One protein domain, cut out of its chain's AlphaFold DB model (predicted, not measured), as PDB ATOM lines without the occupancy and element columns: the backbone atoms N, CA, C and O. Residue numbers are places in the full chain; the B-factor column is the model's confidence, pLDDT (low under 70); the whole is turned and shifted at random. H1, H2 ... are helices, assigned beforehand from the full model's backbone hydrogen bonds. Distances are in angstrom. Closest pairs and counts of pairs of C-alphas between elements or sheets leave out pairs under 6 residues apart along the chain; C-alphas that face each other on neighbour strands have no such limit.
ATOM      1  N   SER A  18      -5.824 -36.556   6.195       83.50
ATOM      2  CA  SER A  18      -7.109 -37.108   5.770       83.50
ATOM      3  C   SER A  18      -8.273 -36.204   6.196       83.50
ATOM      4  O   SER A  18      -8.197 -35.447   7.167       83.50
ATOM      5  N   VAL A  19      -9.373 -36.260   5.441       82.50
ATOM      6  CA  VAL A  19     -10.584 -35.458   5.703       82.50
ATOM      7  C   VAL A  19     -11.174 -35.774   7.084       82.50
ATOM      8  O   VAL A  19     -11.652 -34.876   7.771       82.50
ATOM      9  N   GLU A  20     -11.067 -37.023   7.529       82.62
ATOM     10  CA  GLU A  20     -11.564 -37.479   8.828       82.62
ATOM     11  C   GLU A  20     -10.815 -36.851  10.009       82.62
ATOM     12  O   GLU A  20     -11.438 -36.344  10.943       82.62
ATOM     13  N   VAL A  21      -9.482 -36.778   9.935       84.81
ATOM     14  CA  VAL A  21      -8.679 -36.114  10.973       84.81
ATOM     15  C   VAL A  21      -9.023 -34.626  11.043       84.81
ATOM     16  O   VAL A  21      -9.192 -34.088  12.135       84.81
ATOM     17  N   LYS A  22      -9.220 -33.966   9.893       87.75
ATOM     18  CA  LYS A  22      -9.667 -32.564   9.862       87.75
ATOM     19  C   LYS A  22     -11.042 -32.386  10.513       87.75
ATOM     20  O   LYS A  22     -11.218 -31.445  11.281       87.75
ATOM     21  N   ARG A  23     -11.986 -33.304  10.271       87.25
ATOM     22  CA  ARG A  23     -13.312 -33.297  10.912       87.25
ATOM     23  C   ARG A  23     -13.207 -33.441  12.430       87.25
ATOM     24  O   ARG A  23     -13.847 -32.683  13.150       87.25
ATOM     25  N   LYS A  24     -12.360 -34.351  12.919       86.56
ATOM     26  CA  LYS A  24     -12.121 -34.537  14.361       86.56
ATOM     27  C   LYS A  24     -11.571 -33.268  15.021       86.56
ATOM     28  O   LYS A  24     -11.946 -32.949  16.144       86.56
ATOM     29  N   MET A  25     -10.707 -32.530  14.324       88.69
ATOM     30  CA  MET A  25     -10.160 -31.258  14.813       88.69
ATOM     31  C   MET A  25     -11.215 -30.148  14.854       88.69
ATOM     32  O   MET A  25     -11.244 -29.386  15.816       88.69
ATOM     33  N   ILE A  26     -12.093 -30.081  13.846       89.25
ATOM     34  CA  ILE A  26     -13.225 -29.142  13.823       89.25
ATOM     35  C   ILE A  26     -14.184 -29.445  14.980       89.25
ATOM     36  O   ILE A  26     -14.478 -28.544  15.756       89.25
ATOM     37  N   GLY A  27     -14.571 -30.711  15.177       88.38
ATOM     38  CA  GLY A  27     -15.490 -31.094  16.256       88.38
ATOM     39  C   GLY A  27     -14.947 -30.782  17.655       88.38
ATOM     40  O   GLY A  27     -15.666 -30.262  18.500       88.38
ATOM     41  N   LYS A  28     -13.647 -31.005  17.895       89.31
ATOM     42  CA  LYS A  28     -13.012 -30.604  19.161       89.31
ATOM     43  C   LYS A  28     -12.988 -29.083  19.367       89.31
ATOM     44  O   LYS A  28     -13.054 -28.639  20.507       89.31
ATOM     45  N   ARG A  29     -12.866 -28.293  18.293       89.81
ATOM     46  CA  ARG A  29     -12.904 -26.824  18.370       89.81
ATOM     47  C   ARG A  29     -14.317 -26.305  18.635       89.81
ATOM     48  O   ARG A  29     -14.464 -25.356  19.395       89.81
ATOM     49  N   GLU A  30     -15.330 -26.913  18.022       87.62
ATOM     50  CA  GLU A  30     -16.745 -26.605  18.285       87.62
ATOM     51  C   GLU A  30     -17.141 -26.968  19.722       87.62
ATOM     52  O   GLU A  30     -17.866 -26.218  20.360       87.62
ATOM     53  N   GLY A  31     -16.563 -28.038  20.277       88.31
ATOM     54  CA  GLY A  31     -16.662 -28.382  21.700       88.31
ATOM     55  C   GLY A  31     -15.836 -27.501  22.651       88.31
ATOM     56  O   GLY A  31     -15.596 -27.909  23.782       88.31
ATOM     57  N   GLY A  32     -15.346 -26.338  22.206       87.75
ATOM     58  CA  GLY A  32     -14.625 -25.374  23.049       87.75
ATOM     59  C   GLY A  32     -13.116 -25.611  23.205       87.75
ATOM     60  O   GLY A  32     -12.453 -24.866  23.922       87.75
ATOM     61  N   GLY A  33     -12.534 -26.605  22.528       88.31
ATOM     62  CA  GLY A  33     -11.099 -26.890  22.616       88.31
ATOM     63  C   GLY A  33     -10.222 -25.771  22.038       88.31
ATOM     64  O   GLY A  33     -10.448 -25.300  20.917       88.31
ATOM     65  N   SER A  34      -9.168 -25.378  22.763       91.44
ATOM     66  CA  SER A  34      -8.225 -24.358  22.295       91.44
ATOM     67  C   SER A  34      -7.371 -24.847  21.118       91.44
ATOM     68  O   SER A  34      -7.002 -26.018  21.009       91.44
ATOM     69  N   VAL A  35      -6.977 -23.918  20.242       88.50
ATOM     70  CA  VAL A  35      -6.035 -24.182  19.136       88.50
ATOM     71  C   VAL A  35      -4.681 -24.670  19.657       88.50
ATOM     72  O   VAL A  35      -4.041 -25.495  19.003       88.50
ATOM     73  N   THR A  36      -4.250 -24.200  20.831       88.94
ATOM     74  CA  THR A  36      -3.004 -24.645  21.475       88.94
ATOM     75  C   THR A  36      -3.078 -26.109  21.886       88.94
ATOM     76  O   THR A  36      -2.152 -26.875  21.616       88.94
ATOM     77  N   ASP A  37      -4.205 -26.535  22.447       89.19
ATOM     78  CA  ASP A  37      -4.402 -27.916  22.891       89.19
ATOM     79  C   ASP A  37      -4.570 -28.856  21.697       89.19
ATOM     80  O   ASP A  37      -4.049 -29.971  21.680       89.19
ATOM     81  N   LEU A  38      -5.217 -28.383  20.629       88.44
ATOM     82  CA  LEU A  38      -5.282 -29.093  19.351       88.44
ATOM     83  C   LEU A  38      -3.902 -29.248  18.705       88.44
ATOM     84  O   LEU A  38      -3.604 -30.290  18.127       88.44
ATOM     85  N   SER A  39      -3.044 -28.235  18.823       88.56
ATOM     86  CA  SER A  39      -1.666 -28.278  18.323       88.56
ATOM     87  C   SER A  39      -0.849 -29.344  19.037       88.56
ATOM     88  O   SER A  39      -0.213 -30.165  18.370       88.56
ATOM     89  N   ARG A  40      -0.965 -29.393  20.368       87.00
ATOM     90  CA  ARG A  40      -0.317 -30.392  21.225       87.00
ATOM     91  C   ARG A  40      -0.850 -31.799  20.966       87.00
ATOM     92  O   ARG A  40      -0.081 -32.712  20.704       87.00
ATOM     93  N   THR A  41      -2.169 -31.979  20.961       85.56
ATOM     94  CA  THR A  41      -2.786 -33.311  20.817       85.56
ATOM     95  C   THR A  41      -2.675 -33.892  19.411       85.56
ATOM     96  O   THR A  41      -2.619 -35.110  19.253       85.56
ATOM     97  N   CYS A  42      -2.659 -33.058  18.369       81.00
ATOM     98  CA  CYS A  42      -2.537 -33.523  16.987       81.00
ATOM     99  C   CYS A  42      -1.097 -33.472  16.452       81.00
ATOM    100  O   CYS A  42      -0.888 -33.852  15.297       81.00
ATOM    101  N   ASN A  43      -0.121 -33.015  17.250       84.31
ATOM    102  CA  ASN A  43       1.267 -32.783  16.832       84.31
ATOM    103  C   ASN A  43       1.350 -31.972  15.524       84.31
ATOM    104  O   ASN A  43       2.075 -32.323  14.588       84.31
ATOM    105  N   ARG A  44       0.536 -30.913  15.414       84.50
ATOM    106  CA  ARG A  44       0.467 -30.043  14.227       84.50
ATOM    107  C   ARG A  44       0.729 -28.601  14.593       84.50
ATOM    108  O   ARG A  44       0.388 -28.168  15.687       84.50
ATOM    109  N   SER A  45       1.268 -27.844  13.641       86.25
ATOM    110  CA  SER A  45       1.434 -26.406  13.815       86.25
ATOM    111  C   SER A  45       0.080 -25.722  14.002       86.25
ATOM    112  O   SER A  45      -0.912 -26.052  13.342       86.25
ATOM    113  N   THR A  46       0.056 -24.717  14.870       88.00
ATOM    114  CA  THR A  46      -1.098 -23.835  15.084       88.00
ATOM    115  C   THR A  46      -1.567 -23.190  13.775       88.00
ATOM    116  O   THR A  46      -2.766 -23.130  13.512       88.00
ATOM    117  N   SER A  47      -0.635 -22.804  12.897       84.75
ATOM    118  CA  SER A  47      -0.926 -22.262  11.561       84.75
ATOM    119  C   SER A  47      -1.681 -23.250  10.662       84.75
ATOM    120  O   SER A  47      -2.645 -22.876   9.982       84.75
ATOM    121  N   GLY A  48      -1.304 -24.532  10.694       84.94
ATOM    122  CA  GLY A  48      -1.993 -25.593   9.965       84.94
ATOM    123  C   GLY A  48      -3.410 -25.814  10.490       84.94
ATOM    124  O   GLY A  48      -4.348 -25.943   9.705       84.94
ATOM    125  N   ILE A  49      -3.575 -25.777  11.813       89.25
ATOM    126  CA  ILE A  49      -4.875 -25.910  12.482       89.25
ATOM    127  C   ILE A  49      -5.793 -24.749  12.118       89.25
ATOM    128  O   ILE A  49      -6.909 -24.983  11.662       89.25
ATOM    129  N   CYS A  50      -5.317 -23.508  12.229       89.12
ATOM    130  CA  CYS A  50      -6.084 -22.330  11.827       89.12
ATOM    131  C   CYS A  50      -6.516 -22.403  10.360       89.12
ATOM    132  O   CYS A  50      -7.651 -22.062  10.040       89.12
ATOM    133  N   THR A  51      -5.657 -22.899   9.466       89.06
ATOM    134  CA  THR A  51      -6.011 -23.067   8.047       89.06
ATOM    135  C   THR A  51      -7.115 -24.107   7.847       89.06
ATOM    136  O   THR A  51      -8.006 -23.909   7.025       89.06
ATOM    137  N   ILE A  52      -7.082 -25.210   8.601       89.50
ATOM    138  CA  ILE A  52      -8.139 -26.233   8.577       89.50
ATOM    139  C   ILE A  52      -9.458 -25.648   9.090       89.50
ATOM    140  O   ILE A  52     -10.489 -25.846   8.455       89.50
ATOM    141  N   LEU A  53      -9.417 -24.885  10.186       88.69
ATOM    142  CA  LEU A  53     -10.599 -24.252  10.773       88.69
ATOM    143  C   LEU A  53     -11.200 -23.170   9.866       88.69
ATOM    144  O   LEU A  53     -12.417 -23.094   9.744       88.69
ATOM    145  N   LYS A  54     -10.372 -22.387   9.164       90.69
ATOM    146  CA  LYS A  54     -10.842 -21.427   8.147       90.69
ATOM    147  C   LYS A  54     -11.551 -22.110   6.976       90.69
ATOM    148  O   LYS A  54     -12.425 -21.517   6.365       90.69
ATOM    149  N   LYS A  55     -11.175 -23.352   6.658       88.19
ATOM    150  CA  LYS A  55     -11.781 -24.155   5.582       88.19
ATOM    151  C   LYS A  55     -12.831 -25.145   6.101       88.19
ATOM    152  O   LYS A  55     -13.077 -26.156   5.441       88.19
ATOM    153  N   LYS A  56     -13.426 -24.895   7.274       88.56
ATOM    154  CA  LYS A  56     -14.373 -25.821   7.915       88.56
ATOM    155  C   LYS A  56     -15.582 -26.141   7.027       88.56
ATOM    156  O   LYS A  56     -15.907 -27.315   6.878       88.56
ATOM    157  N   ASP A  57     -16.159 -25.137   6.369       82.88
ATOM    158  CA  ASP A  57     -17.406 -25.289   5.609       82.88
ATOM    159  C   ASP A  57     -17.179 -26.169   4.377       82.88
ATOM    160  O   ASP A  57     -17.935 -27.096   4.101       82.88
ATOM    161  N   PHE A  58     -16.041 -25.979   3.707       82.69
ATOM    162  CA  PHE A  58     -15.612 -26.823   2.594       82.69
ATOM    163  C   PHE A  58     -15.400 -28.286   3.014       82.69
ATOM    164  O   PHE A  58     -15.762 -29.219   2.300       82.69
ATOM    165  N   ILE A  59     -14.828 -28.515   4.200       84.75
ATOM    166  CA  ILE A  59     -14.623 -29.869   4.731       84.75
ATOM    167  C   ILE A  59     -15.969 -30.526   5.068       84.75
ATOM    168  O   ILE A  59     -16.150 -31.708   4.772       84.75
ATOM    169  N   GLN A  60     -16.914 -29.775   5.637       82.50
ATOM    170  CA  GLN A  60     -18.264 -30.264   5.918       82.50
ATOM    171  C   GLN A  60     -19.032 -30.588   4.628       82.50
ATOM    172  O   GLN A  60     -19.625 -31.663   4.542       82.50
ATOM    173  N   GLN A  61     -18.935 -29.747   3.593       77.06
ATOM    174  CA  GLN A  61     -19.538 -30.005   2.280       77.06
ATOM    175  C   GLN A  61     -18.984 -31.273   1.618       77.06
ATOM    176  O   GLN A  61     -19.757 -32.088   1.119       77.06
ATOM    177  N   ILE A  62     -17.666 -31.506   1.666       75.31
ATOM    178  CA  ILE A  62     -17.065 -32.747   1.143       75.31
ATOM    179  C   ILE A  62     -17.608 -33.975   1.880       75.31
ATOM    180  O   ILE A  62     -17.873 -35.010   1.266       75.31
ATOM    181  N   VAL A  63     -17.746 -33.890   3.205       75.56
ATOM    182  CA  VAL A  63     -18.274 -34.995   4.014       75.56
ATOM    183  C   VAL A  63     -19.748 -35.248   3.691       75.56
ATOM    184  O   VAL A  63     -20.129 -36.405   3.518       75.56
ATOM    185  N   ALA A  64     -20.551 -34.191   3.552       73.50
ATOM    186  CA  ALA A  64     -21.954 -34.284   3.159       73.50
ATOM    187  C   ALA A  64     -22.106 -34.908   1.765       73.50
ATOM    188  O   ALA A  64     -22.848 -35.874   1.609       73.50
ATOM    189  N   SER A  65     -21.327 -34.440   0.785       70.31
ATOM    190  CA  SER A  65     -21.295 -34.981  -0.577       70.31
ATOM    191  C   SER A  65     -20.956 -36.475  -0.586       70.31
ATOM    192  O   SER A  65     -21.708 -37.269  -1.144       70.31
ATOM    193  N   LYS A  66     -19.909 -36.901   0.135       72.25
ATOM    194  CA  LYS A  66     -19.563 -38.330   0.260       72.25
ATOM    195  C   LYS A  66     -20.668 -39.160   0.917       72.25
ATOM    196  O   LYS A  66     -20.882 -40.310   0.531       72.25
ATOM    197  N   GLY A  67     -21.361 -38.599   1.908       61.12
ATOM    198  CA  GLY A  67     -22.519 -39.233   2.539       61.12
ATOM    199  C   GLY A  67     -23.674 -39.420   1.557       61.12
ATOM    200  O   GLY A  67     -24.221 -40.518   1.459       61.12
ATOM    201  N   VAL A  68     -23.983 -38.382   0.777       58.00
ATOM    202  CA  VAL A  68     -25.020 -38.404  -0.262       58.00
ATOM    203  C   VAL A  68     -24.684 -39.443  -1.332       58.00
ATOM    204  O   VAL A  68     -25.546 -40.249  -1.673       58.00
ATOM    205  N   THR A  69     -23.427 -39.519  -1.785       61.69
ATOM    206  CA  THR A  69     -22.990 -40.548  -2.741       61.69
ATOM    207  C   THR A  69     -23.168 -41.957  -2.177       61.69
ATOM    208  O   THR A  69     -23.668 -42.829  -2.879       61.69
ATOM    209  N   ARG A  70     -22.828 -42.198  -0.902       65.94
ATOM    210  CA  ARG A  70     -23.014 -43.521  -0.278       65.94
ATOM    211  C   ARG A  70     -24.489 -43.914  -0.201       65.94
ATOM    212  O   ARG A  70     -24.833 -45.046  -0.533       65.94
ATOM    213  N   ILE A  71     -25.345 -42.982   0.218       62.53
ATOM    214  CA  ILE A  71     -26.797 -43.193   0.305       62.53
ATOM    215  C   ILE A  71     -27.376 -43.458  -1.089       62.53
ATOM    216  O   ILE A  71     -28.185 -44.370  -1.251       62.53
ATOM    217  N   LEU A  72     -26.938 -42.706  -2.101       64.50
ATOM    218  CA  LEU A  72     -27.382 -42.883  -3.478       64.50
ATOM    219  C   LEU A  72     -26.963 -44.251  -4.027       64.50
ATOM    220  O   LEU A  72     -27.808 -44.969  -4.551       64.50
ATOM    221  N   THR A  73     -25.705 -44.661  -3.845       62.50
ATOM    222  CA  THR A  73     -25.225 -45.982  -4.278       62.50
ATOM    223  C   THR A  73     -25.999 -47.112  -3.607       62.50
ATOM    224  O   THR A  73     -26.400 -48.055  -4.283       62.50
ATOM    225  N   GLN A  74     -26.272 -47.003  -2.304       66.12
ATOM    226  CA  GLN A  74     -27.069 -47.994  -1.579       66.12
ATOM    227  C   GLN A  74     -28.515 -48.056  -2.089       66.12
ATOM    228  O   GLN A  74     -29.069 -49.135  -2.278       66.12
ATOM    229  N   ARG A  75     -29.138 -46.905  -2.359       65.69
ATOM    230  CA  ARG A  75     -30.486 -46.865  -2.942       65.69
ATOM    231  C   ARG A  75     -30.506 -47.432  -4.361       65.69
ATOM    232  O   ARG A  75     -31.440 -48.143  -4.710       65.69
ATOM    233  N   LEU A  76     -29.466 -47.185  -5.155       67.81
ATOM    234  CA  LEU A  76     -29.318 -47.742  -6.499       67.81
ATOM    235  C   LEU A  76     -29.127 -49.262  -6.483       67.81
ATOM    236  O   LEU A  76     -29.697 -49.945  -7.331       67.81
ATOM    237  N   THR A  77     -28.359 -49.815  -5.542       67.62
ATOM    238  CA  THR A  77     -28.212 -51.274  -5.413       67.62
ATOM    239  C   THR A  77     -29.506 -51.928  -4.938       67.62
ATOM    240  O   THR A  77     -29.896 -52.950  -5.500       67.62
ATOM    241  N   MET A  78     -30.217 -51.312  -3.988       64.75
ATOM    242  CA  MET A  78     -31.548 -51.769  -3.572       64.75
ATOM    243  C   MET A  78     -32.555 -51.724  -4.728       64.75
ATOM    244  O   MET A  78     -33.289 -52.688  -4.937       64.75
ATOM    245  N   LEU A  79     -32.551 -50.650  -5.526       66.69
ATOM    246  CA  LEU A  79     -33.420 -50.519  -6.696       66.69
ATOM    247  C   LEU A  79     -33.085 -51.567  -7.766       66.69
ATOM    248  O   LEU A  79     -33.992 -52.215  -8.279       66.69
ATOM    249  N   LYS A  80     -31.798 -51.795  -8.064       64.44
ATOM    250  CA  LYS A  80     -31.350 -52.849  -8.995       64.44
ATOM    251  C   LYS A  80     -31.766 -54.247  -8.532       64.44
ATOM    252  O   LYS A  80     -32.248 -55.029  -9.348       64.44
ATOM    253  N   GLY A  81     -31.617 -54.551  -7.242       62.72
ATOM    254  CA  GLY A  81     -32.048 -55.827  -6.664       62.72
ATOM    255  C   GLY A  81     -33.562 -56.023  -6.748       62.72
ATOM    256  O   GLY A  81     -34.025 -57.089  -7.145       62.72
ATOM    257  N   CYS A  82     -34.338 -54.972  -6.473       59.25
ATOM    258  CA  CYS A  82     -35.794 -54.998  -6.608       59.25
ATOM    259  C   CYS A  82     -36.242 -55.160  -8.070       59.25
ATOM    260  O   CYS A  82     -37.213 -55.862  -8.340       59.25
ATOM    261  N   PHE A  83     -35.521 -54.552  -9.018       58.53
ATOM    262  CA  PHE A  83     -35.789 -54.697 -10.449       58.53
ATOM    263  C   PHE A  83     -35.499 -56.125 -10.933       58.53
ATOM    264  O   PHE A  83     -36.320 -56.722 -11.621       58.53
ATOM    265  N   SER A  84     -34.370 -56.704 -10.509       57.72
ATOM    266  CA  SER A  84     -34.003 -58.096 -10.800       57.72
ATOM    267  C   SER A  84     -35.004 -59.096 -10.210       57.72
ATOM    268  O   SER A  84     -35.399 -60.027 -10.907       57.72
ATOM    269  N   TRP A  85     -35.457 -58.877  -8.972       49.44
ATOM    270  CA  TRP A  85     -36.439 -59.736  -8.302       49.44
ATOM    271  C   TRP A  85     -37.852 -59.608  -8.893       49.44
ATOM    272  O   TRP A  85     -38.562 -60.599  -9.043       49.44
ATOM    273  N   GLY A  86     -38.272 -58.394  -9.265       54.56
ATOM    274  CA  GLY A  86     -39.540 -58.171  -9.964       54.56
ATOM    275  C   GLY A  86     -39.557 -58.811 -11.355       54.56
ATOM    276  O   GLY A  86     -40.566 -59.388 -11.752       54.56
ATOM    277  N   TYR A  87     -38.428 -58.783 -12.070       48.72
ATOM    278  CA  TYR A  87     -38.296 -59.382 -13.402       48.72
ATOM    279  C   TYR A  87     -38.339 -60.920 -13.373       48.72
ATOM    280  O   TYR A  87     -38.934 -61.545 -14.250       48.72
ATOM    281  N   THR A  88     -37.758 -61.545 -12.345       46.16
ATOM    282  CA  THR A  88     -37.794 -63.006 -12.184       46.16
ATOM    283  C   THR A  88     -39.127 -63.513 -11.633       46.16
ATOM    284  O   THR A  88     -39.540 -64.612 -11.992       46.16
ATOM    285  N   LYS A  89     -39.843 -62.720 -10.821       44.62
ATOM    286  CA  LYS A  89     -41.136 -63.116 -10.233       44.62
ATOM    287  C   LYS A  89     -42.351 -62.842 -11.136       44.62
ATOM    288  O   LYS A  89     -43.330 -63.579 -11.059       44.62
ATOM    289  N   ASN A  90     -42.286 -61.852 -12.032       45.00
ATOM    290  CA  ASN A  90     -43.423 -61.447 -12.878       45.00
ATOM    291  C   ASN A  90     -43.504 -62.153 -14.246       45.00
ATOM    292  O   ASN A  90     -44.313 -61.765 -15.082       45.00
ATOM    293  N   ASN A  91     -42.739 -63.226 -14.476       44.19
ATOM    294  CA  ASN A  91     -42.962 -64.114 -15.629       44.19
ATOM    295  C   ASN A  91     -44.064 -65.169 -15.384       44.19
ATOM    296  O   ASN A  91     -44.281 -66.056 -16.206       44.19
TER     297      ASN A  91
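Overview. This is residues 18 to 91 of the 151 residues of an uncharacterized protein of Araneus ventricosus (UniProt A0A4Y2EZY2). A small head of three short helices, H1, H2 and H3, packed crosswise, joins one long helix, H4, whose first turns pack on H1 and whose remainder sticks out as an arm. Residues 64 to 91, of which 64 to 89 belong to H4, stand free, and this arm makes the length of the whole. The printed part has 74 residues with four named helices in the order H1, H2, H3, H4 and no named strand; its class is all helix. It is extended, with a radius of gyration of the C-alphas of 20.3 A and spans of 67 by 19 by 19 A.

Along the chain. Find C-alpha 19 at (-10.584, -35.458, 5.703); there H1 begins, and it runs over residues 19 to 30, 16.6 A from first to last C-alpha. Next look at residues 35 to 42 for H2, with eight residues, and at residues 46 to 54 for H3, with nine. C-alpha 56 at (-14.373, -25.821, 7.915) opens H4, residues 56 to 89, which runs 49.4 A to C-alpha 89 at (-41.136, -63.116, -10.233).

Arrangement. Begin at H1, the hub, which touches the three other helices. H1 and H2 form a helical hairpin: they only just touch, with 3 pairs of C-alphas within 8 A, through residues 25 to 29 of H1 alone. Their closest C-alphas are those of Met 25 and Leu 38, 7.0 A apart, and they run opposite ways at a steep tilt of 39 degrees. With residues 22 to 26 alone H1 touches H3, about perpendicular at 89 degrees; the closest C-alphas, of Ile 26 and Leu 53, are 6.3 A apart. H2 touches H3, about perpendicular at 75 degrees, closest at the C-alphas of Ser 39 and Thr 46, 5.5 A apart. H4 touches H1 with residues 56 to 63 alone, opposite ways at a steep tilt of 55 degrees; look at the C-alphas of Ile 26 and Lys 56, the closest, 6.9 A apart. The helix packing is mostly crossed, with 0 of these 4 touching pairs at a shallow tilt. H3 and H4 meet only through their link, and H2 and H4 are apart. In H1, H2, H3 and H4 every O i to N i+4 pair is within hydrogen-bond range.

Size, cuts and confidence. The two C-alphas farthest apart are those of Thr 36 and Asn 91, at 67.3 A. Without the stretch that stands free, the body has 46 residues and spans 27 by 19 by 16 A. The printed part has no cut, and its three links between helices are tight. Read the B-factor column for the confidence: the mean pLDDT of the printed part is 76.4, and residues 67 to 91 are under 70.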